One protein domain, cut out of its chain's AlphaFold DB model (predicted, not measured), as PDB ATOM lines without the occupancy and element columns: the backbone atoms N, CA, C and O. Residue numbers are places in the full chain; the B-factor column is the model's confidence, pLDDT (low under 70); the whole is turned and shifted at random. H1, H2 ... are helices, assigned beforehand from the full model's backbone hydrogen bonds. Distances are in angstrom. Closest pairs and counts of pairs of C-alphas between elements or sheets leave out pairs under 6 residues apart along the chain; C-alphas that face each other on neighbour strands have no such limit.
ATOM      1  N   ALA A 138     172.464   3.877  29.437       73.25
ATOM      2  CA  ALA A 138     171.600   3.548  30.574       73.25
ATOM      3  C   ALA A 138     170.246   2.979  30.110       73.25
ATOM      4  O   ALA A 138     169.764   1.994  30.670       73.25
ATOM      5  N   LEU A 139     169.669   3.538  29.038       79.00
ATOM      6  CA  LEU A 139     168.468   2.985  28.399       79.00
ATOM      7  C   LEU A 139     168.732   1.593  27.800       79.00
ATOM      8  O   LEU A 139     167.911   0.689  27.962       79.00
ATOM      9  N   ALA A 140     169.890   1.385  27.166       78.69
ATOM     10  CA  ALA A 140     170.296   0.081  26.643       78.69
ATOM     11  C   ALA A 140     170.486  -0.964  27.760       78.69
ATOM     12  O   ALA A 140     169.980  -2.080  27.638       78.69
ATOM     13  N   ALA A 141     171.138  -0.598  28.868       81.81
ATOM     14  CA  ALA A 141     171.306  -1.466  30.034       81.81
ATOM     15  C   ALA A 141     169.956  -1.841  30.674       81.81
ATOM     16  O   ALA A 141     169.696  -3.020  30.921       81.81
ATOM     17  N   GLN A 142     169.052  -0.871  30.856       87.81
ATOM     18  CA  GLN A 142     167.705  -1.125  31.382       87.81
ATOM     19  C   GLN A 142     166.866  -2.003  30.435       87.81
ATOM     20  O   GLN A 142     166.097  -2.861  30.884       87.81
ATOM     21  N   ARG A 143     167.040  -1.854  29.113       89.94
ATOM     22  CA  ARG A 143     166.422  -2.741  28.116       89.94
ATOM     23  C   ARG A 143     166.957  -4.168  28.232       89.94
ATOM     24  O   ARG A 143     166.151  -5.090  28.281       89.94
ATOM     25  N   GLN A 144     168.275  -4.366  28.319       92.50
ATOM     26  CA  GLN A 144     168.852  -5.706  28.498       92.50
ATOM     27  C   GLN A 144     168.360  -6.360  29.796       92.50
ATOM     28  O   GLN A 144     167.873  -7.488  29.758       92.50
ATOM     29  N   ARG A 145     168.375  -5.627  30.917       93.38
ATOM     30  CA  ARG A 145     167.868  -6.106  32.211       93.38
ATOM     31  C   ARG A 145     166.406  -6.553  32.140       93.38
ATOM     32  O   ARG A 145     166.111  -7.685  32.499       93.38
ATOM     33  N   SER A 146     165.513  -5.724  31.599       93.25
ATOM     34  CA  SER A 146     164.077  -6.053  31.490       93.25
ATOM     35  C   SER A 146     163.739  -7.148  30.466       93.25
ATOM     36  O   SER A 146     162.666  -7.749  30.543       93.25
ATOM     37  N   VAL A 147     164.620  -7.429  29.500       94.62
ATOM     38  CA  VAL A 147     164.496  -8.588  28.600       94.62
ATOM     39  C   VAL A 147     164.949  -9.865  29.307       94.62
ATOM     40  O   VAL A 147     164.182 -10.825  29.348       94.62
ATOM     41  N   LEU A 148     166.139  -9.855  29.916       94.06
ATOM     42  CA  LEU A 148     166.683 -11.008  30.639       94.06
ATOM     43  C   LEU A 148     165.794 -11.397  31.830       94.06
ATOM     44  O   LEU A 148     165.460 -12.566  31.976       94.06
ATOM     45  N   ALA A 149     165.328 -10.425  32.620       94.19
ATOM     46  CA  ALA A 149     164.436 -10.673  33.751       94.19
ATOM     47  C   ALA A 149     163.123 -11.348  33.329       94.19
ATOM     48  O   ALA A 149     162.675 -12.274  33.996       94.19
ATOM     49  N   ARG A 150     162.531 -10.945  32.193       94.62
ATOM     50  CA  ARG A 150     161.313 -11.578  31.655       94.62
ATOM     51  C   ARG A 150     161.566 -13.013  31.189       94.62
ATOM     52  O   ARG A 150     160.713 -13.865  31.402       94.62
ATOM     53  N   PHE A 151     162.714 -13.271  30.559       93.38
ATOM     54  CA  PHE A 151     163.104 -14.618  30.137       93.38
ATOM     55  C   PHE A 151     163.297 -15.536  31.352       93.38
ATOM     56  O   PHE A 151     162.645 -16.572  31.452       93.38
ATOM     57  N   LEU A 152     164.093 -15.102  32.335       92.62
ATOM     58  CA  LEU A 152     164.331 -15.864  33.562       92.62
ATOM     59  C   LEU A 152     163.055 -16.054  34.397       92.62
ATOM     60  O   LEU A 152     162.847 -17.137  34.929       92.62
ATOM     61  N   ALA A 153     162.153 -15.070  34.447       91.81
ATOM     62  CA  ALA A 153     160.872 -15.183  35.153       91.81
ATOM     63  C   ALA A 153     159.869 -16.164  34.508       91.81
ATOM     64  O   ALA A 153     158.864 -16.493  35.133       91.81
ATOM     65  N   SER A 154     160.121 -16.655  33.287       90.50
ATOM     66  CA  SER A 154     159.353 -17.774  32.710       90.50
ATOM     67  C   SER A 154     159.848 -19.157  33.164       90.50
ATOM     68  O   SER A 154     159.190 -20.157  32.888       90.50
ATOM     69  N   ILE A 155     160.972 -19.200  33.892       88.44
ATOM     70  CA  ILE A 155     161.596 -20.401  34.466       88.44
ATOM     71  C   ILE A 155     161.498 -20.343  36.001       88.44
ATOM     72  O   ILE A 155     160.974 -21.260  36.621       88.44
ATOM     73  N   GLU A 156     161.936 -19.228  36.597       87.88
ATOM     74  CA  GLU A 156     161.920 -18.939  38.039       87.88
ATOM     75  C   GLU A 156     161.183 -17.609  38.310       87.88
ATOM     76  O   GLU A 156     161.814 -16.546  38.408       87.88
ATOM     77  N   PRO A 157     159.837 -17.620  38.420       85.81
ATOM     78  CA  PRO A 157     159.021 -16.400  38.476       85.81
ATOM     79  C   PRO A 157     159.349 -15.450  39.632       85.81
ATOM     80  O   PRO A 157     159.192 -14.238  39.496       85.81
ATOM     81  N   ASN A 158     159.813 -15.991  40.761       87.38
ATOM     82  CA  ASN A 158     160.108 -15.217  41.969       87.38
ATOM     83  C   ASN A 158     161.465 -14.497  41.905       87.38
ATOM     84  O   ASN A 158     161.648 -13.485  42.575       87.38
ATOM     85  N   ASP A 159     162.408 -15.015  41.110       88.62
ATOM     86  CA  ASP A 159     163.824 -14.638  41.176       88.62
ATOM     87  C   ASP A 159     164.405 -14.093  39.863       88.62
ATOM     88  O   ASP A 159     165.515 -13.557  39.866       88.62
ATOM     89  N   GLY A 160     163.665 -14.144  38.749       90.06
ATOM     90  CA  GLY A 160     164.157 -13.717  37.433       90.06
ATOM     91  C   GLY A 160     164.768 -12.306  37.388       90.06
ATOM     92  O   GLY A 160     165.801 -12.110  36.752       90.06
ATOM     93  N   GLU A 161     164.206 -11.334  38.113       93.25
ATOM     94  CA  GLU A 161     164.758  -9.969  38.225       93.25
ATOM     95  C   GLU A 161     166.041  -9.913  39.080       93.25
ATOM     96  O   GLU A 161     166.978  -9.187  38.737       93.25
ATOM     97  N   ARG A 162     166.132 -10.714  40.155       93.62
ATOM     98  CA  ARG A 162     167.337 -10.831  41.001       93.62
ATOM     99  C   ARG A 162     168.483 -11.475  40.224       93.62
ATOM    100  O   ARG A 162     169.601 -10.960  40.238       93.62
ATOM    101  N   LEU A 163     168.202 -12.572  39.525       93.00
ATOM    102  CA  LEU A 163     169.178 -13.313  38.726       93.00
ATOM    103  C   LEU A 163     169.632 -12.501  37.502       93.00
ATOM    104  O   LEU A 163     170.830 -12.422  37.236       93.00
ATOM    105  N   ALA A 164     168.718 -11.808  36.813       94.19
ATOM    106  CA  ALA A 164     169.074 -10.909  35.712       94.19
ATOM    107  C   ALA A 164     169.963  -9.744  36.173       94.19
ATOM    108  O   ALA A 164     170.909  -9.375  35.472       94.19
ATOM    109  N   ALA A 165     169.693  -9.183  37.357       93.81
ATOM    110  CA  ALA A 165     170.536  -8.156  37.955       93.81
ATOM    111  C   ALA A 165     171.939  -8.689  38.291       93.81
ATOM    112  O   ALA A 165     172.918  -8.030  37.950       93.81
ATOM    113  N   ALA A 166     172.046  -9.877  38.896       93.62
ATOM    114  CA  ALA A 166     173.326 -10.497  39.247       93.62
ATOM    115  C   ALA A 166     174.177 -10.832  38.006       93.62
ATOM    116  O   ALA A 166     175.340 -10.436  37.927       93.62
ATOM    117  N   LEU A 167     173.583 -11.476  36.993       94.25
ATOM    118  CA  LEU A 167     174.268 -11.815  35.740       94.25
ATOM    119  C   LEU A 167     174.772 -10.569  34.992       94.25
ATOM    120  O   LEU A 167     175.892 -10.568  34.486       94.25
ATOM    121  N   LEU A 168     173.982  -9.490  34.935       93.81
ATOM    122  CA  LEU A 168     174.405  -8.239  34.290       93.81
ATOM    123  C   LEU A 168     175.357  -7.406  35.162       93.81
ATOM    124  O   LEU A 168     176.164  -6.650  34.619       93.81
ATOM    125  N   GLN A 169     175.320  -7.549  36.488       93.38
ATOM    126  CA  GLN A 169     176.320  -6.960  37.379       93.38
ATOM    127  C   GLN A 169     177.699  -7.588  37.153       93.38
ATOM    128  O   GLN A 169     178.687  -6.855  37.131       93.38
ATOM    129  N   GLU A 170     177.761  -8.902  36.936       92.56
ATOM    130  CA  GLU A 170     179.004  -9.619  36.656       92.56
ATOM    131  C   GLU A 170     179.466  -9.405  35.202       92.56
ATOM    132  O   GLU A 170     180.469  -8.736  34.935       92.56
ATOM    133  N   PHE A 171     178.689  -9.910  34.239       90.56
ATOM    134  CA  PHE A 171     179.095 -10.057  32.836       90.56
ATOM    135  C   PHE A 171     178.803  -8.827  31.960       90.56
ATOM    136  O   PHE A 171     179.247  -8.757  30.815       90.56
ATOM    137  N   ARG A 172     178.110  -7.813  32.496       90.25
ATOM    138  CA  ARG A 172     177.800  -6.502  31.876       90.25
ATOM    139  C   ARG A 172     176.833  -6.497  30.689       90.25
ATOM    140  O   ARG A 172     176.168  -5.482  30.495       90.25
ATOM    141  N   SER A 173     176.721  -7.570  29.907       90.00
ATOM    142  CA  SER A 173     175.779  -7.643  28.779       90.00
ATOM    143  C   SER A 173     175.268  -9.059  28.510       90.00
ATOM    144  O   SER A 173     175.934 -10.037  28.837       90.00
ATOM    145  N   ILE A 174     174.107  -9.175  27.853       91.31
ATOM    146  CA  ILE A 174     173.538 -10.479  27.456       91.31
ATOM    147  C   ILE A 174     174.499 -11.260  26.545       91.31
ATOM    148  O   ILE A 174     174.688 -12.451  26.758       91.31
ATOM    149  N   GLY A 175     175.167 -10.600  25.591       88.00
ATOM    150  CA  GLY A 175     176.157 -11.260  24.728       88.00
ATOM    151  C   GLY A 175     177.310 -11.885  25.522       88.00
ATOM    152  O   GLY A 175     177.688 -13.024  25.267       88.00
ATOM    153  N   ARG A 176     177.807 -11.186  26.553       89.12
ATOM    154  CA  ARG A 176     178.843 -11.712  27.453       89.12
ATOM    155  C   ARG A 176     178.338 -12.819  28.374       89.12
ATOM    156  O   ARG A 176     179.114 -13.726  28.639       89.12
ATOM    157  N   ILE A 177     177.075 -12.783  28.814       92.69
ATOM    158  CA  ILE A 177     176.437 -13.886  29.562       92.69
ATOM    159  C   ILE A 177     176.420 -15.159  28.706       92.69
ATOM    160  O   ILE A 177     176.868 -16.205  29.160       92.69
ATOM    161  N   LEU A 178     175.952 -15.078  27.456       90.06
ATOM    162  CA  LEU A 178     175.886 -16.249  26.573       90.06
ATOM    163  C   LEU A 178     177.286 -16.766  26.186       90.06
ATOM    164  O   LEU A 178     177.478 -17.968  26.024       90.06
ATOM    165  N   ALA A 179     178.291 -15.891  26.105       87.38
ATOM    166  CA  ALA A 179     179.679 -16.271  25.835       87.38
ATOM    167  C   ALA A 179     180.426 -16.932  27.021       87.38
ATOM    168  O   ALA A 179     181.627 -17.171  26.913       87.38
ATOM    169  N   GLN A 180     179.762 -17.206  28.152       89.19
ATOM    170  CA  GLN A 180     180.377 -17.885  29.301       89.19
ATOM    171  C   GLN A 180     180.392 -19.418  29.179       89.19
ATOM    172  O   GLN A 180     179.619 -20.025  28.431       89.19
ATOM    173  N   THR A 181     181.257 -20.041  29.984       87.06
ATOM    174  CA  THR A 181     181.230 -21.482  30.273       87.06
ATOM    175  C   THR A 181     180.123 -21.816  31.292       87.06
ATOM    176  O   THR A 181     179.652 -20.910  31.995       87.06
ATOM    177  N   PRO A 182     179.698 -23.090  31.420       88.25
ATOM    178  CA  PRO A 182     178.687 -23.492  32.401       88.25
ATOM    179  C   PRO A 182     179.072 -23.110  33.836       88.25
ATOM    180  O   PRO A 182     178.287 -22.482  34.539       88.25
ATOM    181  N   GLU A 183     180.315 -23.376  34.237       88.69
ATOM    182  CA  GLU A 183     180.821 -23.164  35.600       88.69
ATOM    183  C   GLU A 183     180.850 -21.669  35.965       88.69
ATOM    184  O   GLU A 183     180.595 -21.272  37.108       88.69
ATOM    185  N   ALA A 184     181.129 -20.808  34.981       89.06
ATOM    186  CA  ALA A 184     181.094 -19.362  35.151       89.06
ATOM    187  C   ALA A 184     179.661 -18.839  35.366       89.06
ATOM    188  O   ALA A 184     179.478 -17.919  36.169       89.06
ATOM    189  N   LEU A 185     178.656 -19.435  34.710       91.31
ATOM    190  CA  LEU A 185     177.236 -19.132  34.930       91.31
ATOM    191  C   LEU A 185     176.737 -19.685  36.271       91.31
ATOM    192  O   LEU A 185     176.121 -18.945  37.040       91.31
ATOM    193  N   GLU A 186     177.040 -20.946  36.586       90.75
ATOM    194  CA  GLU A 186     176.684 -21.608  37.850       90.75
ATOM    195  C   GLU A 186     177.175 -20.826  39.071       90.75
ATOM    196  O   GLU A 186     176.427 -20.642  40.027       90.75
ATOM    197  N   ARG A 187     178.387 -20.260  39.021       91.25
ATOM    198  CA  ARG A 187     178.931 -19.395  40.083       91.25
ATOM    199  C   ARG A 187     178.040 -18.187  40.421       91.25
ATOM    200  O   ARG A 187     178.078 -17.715  41.556       91.25
ATOM    201  N   VAL A 188     177.268 -17.670  39.461       91.38
ATOM    202  CA  VAL A 188     176.363 -16.516  39.648       91.38
ATOM    203  C   VAL A 188     174.913 -16.957  39.880       91.38
ATOM    204  O   VAL A 188     174.178 -16.298  40.615       91.38
ATOM    205  N   LEU A 189     174.498 -18.075  39.280       88.94
ATOM    206  CA  LEU A 189     173.155 -18.648  39.415       88.94
ATOM    207  C   LEU A 189     172.972 -19.465  40.703       88.94
ATOM    208  O   LEU A 189     171.852 -19.586  41.196       88.94
ATOM    209  N   GLY A 190     174.043 -20.010  41.277       85.38
ATOM    210  CA  GLY A 190     174.015 -20.817  42.494       85.38
ATOM    211  C   GLY A 190     173.171 -22.082  42.334       85.38
ATOM    212  O   GLY A 190     173.550 -23.015  41.638       85.38
ATOM    213  N   HIS A 191     172.015 -22.124  42.997       79.00
ATOM    214  CA  HIS A 191     171.166 -23.318  43.079       79.00
ATOM    215  C   HIS A 191     170.209 -23.525  41.885       79.00
ATOM    216  O   HIS A 191     169.360 -24.409  41.955       79.00
ATOM    217  N   HIS A 192     170.349 -22.759  40.795       83.00
ATOM    218  CA  HIS A 192     169.508 -22.872  39.590       83.00
ATOM    219  C   HIS A 192     170.307 -23.358  38.350       83.00
ATOM    220  O   HIS A 192     170.420 -22.611  37.374       83.00
ATOM    221  N   PRO A 193     170.873 -24.588  38.339       80.38
ATOM    222  CA  PRO A 193     171.667 -25.093  37.208       80.38
ATOM    223  C   PRO A 193     170.847 -25.201  35.913       80.38
ATOM    224  O   PRO A 193     171.343 -24.885  34.837       80.38
ATOM    225  N   SER A 194     169.547 -25.496  36.020       87.44
ATOM    226  CA  SER A 194     168.610 -25.513  34.890       87.44
ATOM    227  C   SER A 194     168.532 -24.182  34.129       87.44
ATOM    228  O   SER A 194     168.231 -24.176  32.938       87.44
ATOM    229  N   ILE A 195     168.825 -23.045  34.775       90.00
ATOM    230  CA  ILE A 195     168.918 -21.751  34.085       90.00
ATOM    231  C   ILE A 195     170.209 -21.657  33.260       90.00
ATOM    232  O   ILE A 195     170.173 -21.072  32.179       90.00
ATOM    233  N   ALA A 196     171.323 -22.239  33.718       89.69
ATOM    234  CA  ALA A 196     172.547 -22.314  32.923       89.69
ATOM    235  C   ALA A 196     172.302 -23.164  31.667       89.69
ATOM    236  O   ALA A 196     172.509 -22.669  30.561       89.69
ATOM    237  N   ASP A 197     171.745 -24.370  31.826       89.12
ATOM    238  CA  ASP A 197     171.385 -25.263  30.714       89.12
ATOM    239  C   ASP A 197     170.475 -24.574  29.682       89.12
ATOM    240  O   ASP A 197     170.716 -24.654  28.478       89.12
ATOM    241  N   ILE A 198     169.445 -23.851  30.140       91.50
ATOM    242  CA  ILE A 198     168.501 -23.155  29.252       91.50
ATOM    243  C   ILE A 198     169.149 -21.942  28.563       91.50
ATOM    244  O   ILE A 198     168.863 -21.696  27.391       91.50
ATOM    245  N   LEU A 199     170.034 -21.192  29.231       91.56
ATOM    246  CA  LEU A 199     170.777 -20.088  28.605       91.56
ATOM    247  C   LEU A 199     171.761 -20.595  27.540       91.56
ATOM    248  O   LEU A 199     171.849 -20.005  26.461       91.56
ATOM    249  N   LEU A 200     172.459 -21.698  27.819       88.88
ATOM    250  CA  LEU A 200     173.377 -22.352  26.886       88.88
ATOM    251  C   LEU A 200     172.610 -22.937  25.690       88.88
ATOM    252  O   LEU A 200     172.907 -22.592  24.551       88.88
ATOM    253  N   GLY A 201     171.540 -23.701  25.926       90.69
ATOM    254  CA  GLY A 201     170.693 -24.247  24.861       90.69
ATOM    255  C   GLY A 201     170.012 -23.172  24.000       90.69
ATOM    256  O   GLY A 201     169.881 -23.346  22.789       90.69
ATOM    257  N   ALA A 202     169.629 -22.032  24.587       90.56
ATOM    258  CA  ALA A 202     169.087 -20.892  23.844       90.56
ATOM    259  C   ALA A 202     170.145 -20.193  22.970       90.56
ATOM    260  O   ALA A 202     169.829 -19.773  21.855       90.56
ATOM    261  N   ARG A 203     171.397 -20.090  23.440       90.44
ATOM    262  CA  ARG A 203     172.531 -19.639  22.618       90.44
ATOM    263  C   ARG A 203     172.790 -20.609  21.475       90.44
ATOM    264  O   ARG A 203     172.898 -20.170  20.337       90.44
TER     265      ARG A 203
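This is residues 138 to 203 of the 483 residues of the protein "MPN domain-containing protein" of Sphingobium sp. LB126 (UniProt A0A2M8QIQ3). H1 and H2 make a V, H4 packs on H2, and H5 folds back toward H3. The printed part has 66 residues with named helices H1 to H5: all helix. It is compact, radius of gyration of the C-alphas 10.6 A, spanning 29 by 24 by 19 A.

H1, residues 138 to 152, touches H2, residues 160 to 171, at a steep tilt of 53 degrees, closest at C-alphas 152 and 160, 4.4 A. H2 residues 167 to 171 alone touch H3, residues 174 to 178, only at the corner. H4, residues 182 to 189, touches H2, closest at C-alphas 167 and 188, 6.5 A, and H5, residues 193 to 203, closest at C-alphas 185 and 196, 6.0 A. Every O i to N i+4 pair is within hydrogen-bond range in H2, H3 and H5, 10 of 11 in H1, 3 of 4 in H4.

H1, 20.9 A long, begins at C-alpha 138 (171.600, 3.548, 30.574); H5 ends at C-alpha 203 (172.531, -19.639, 22.618).

The printed part has no cut.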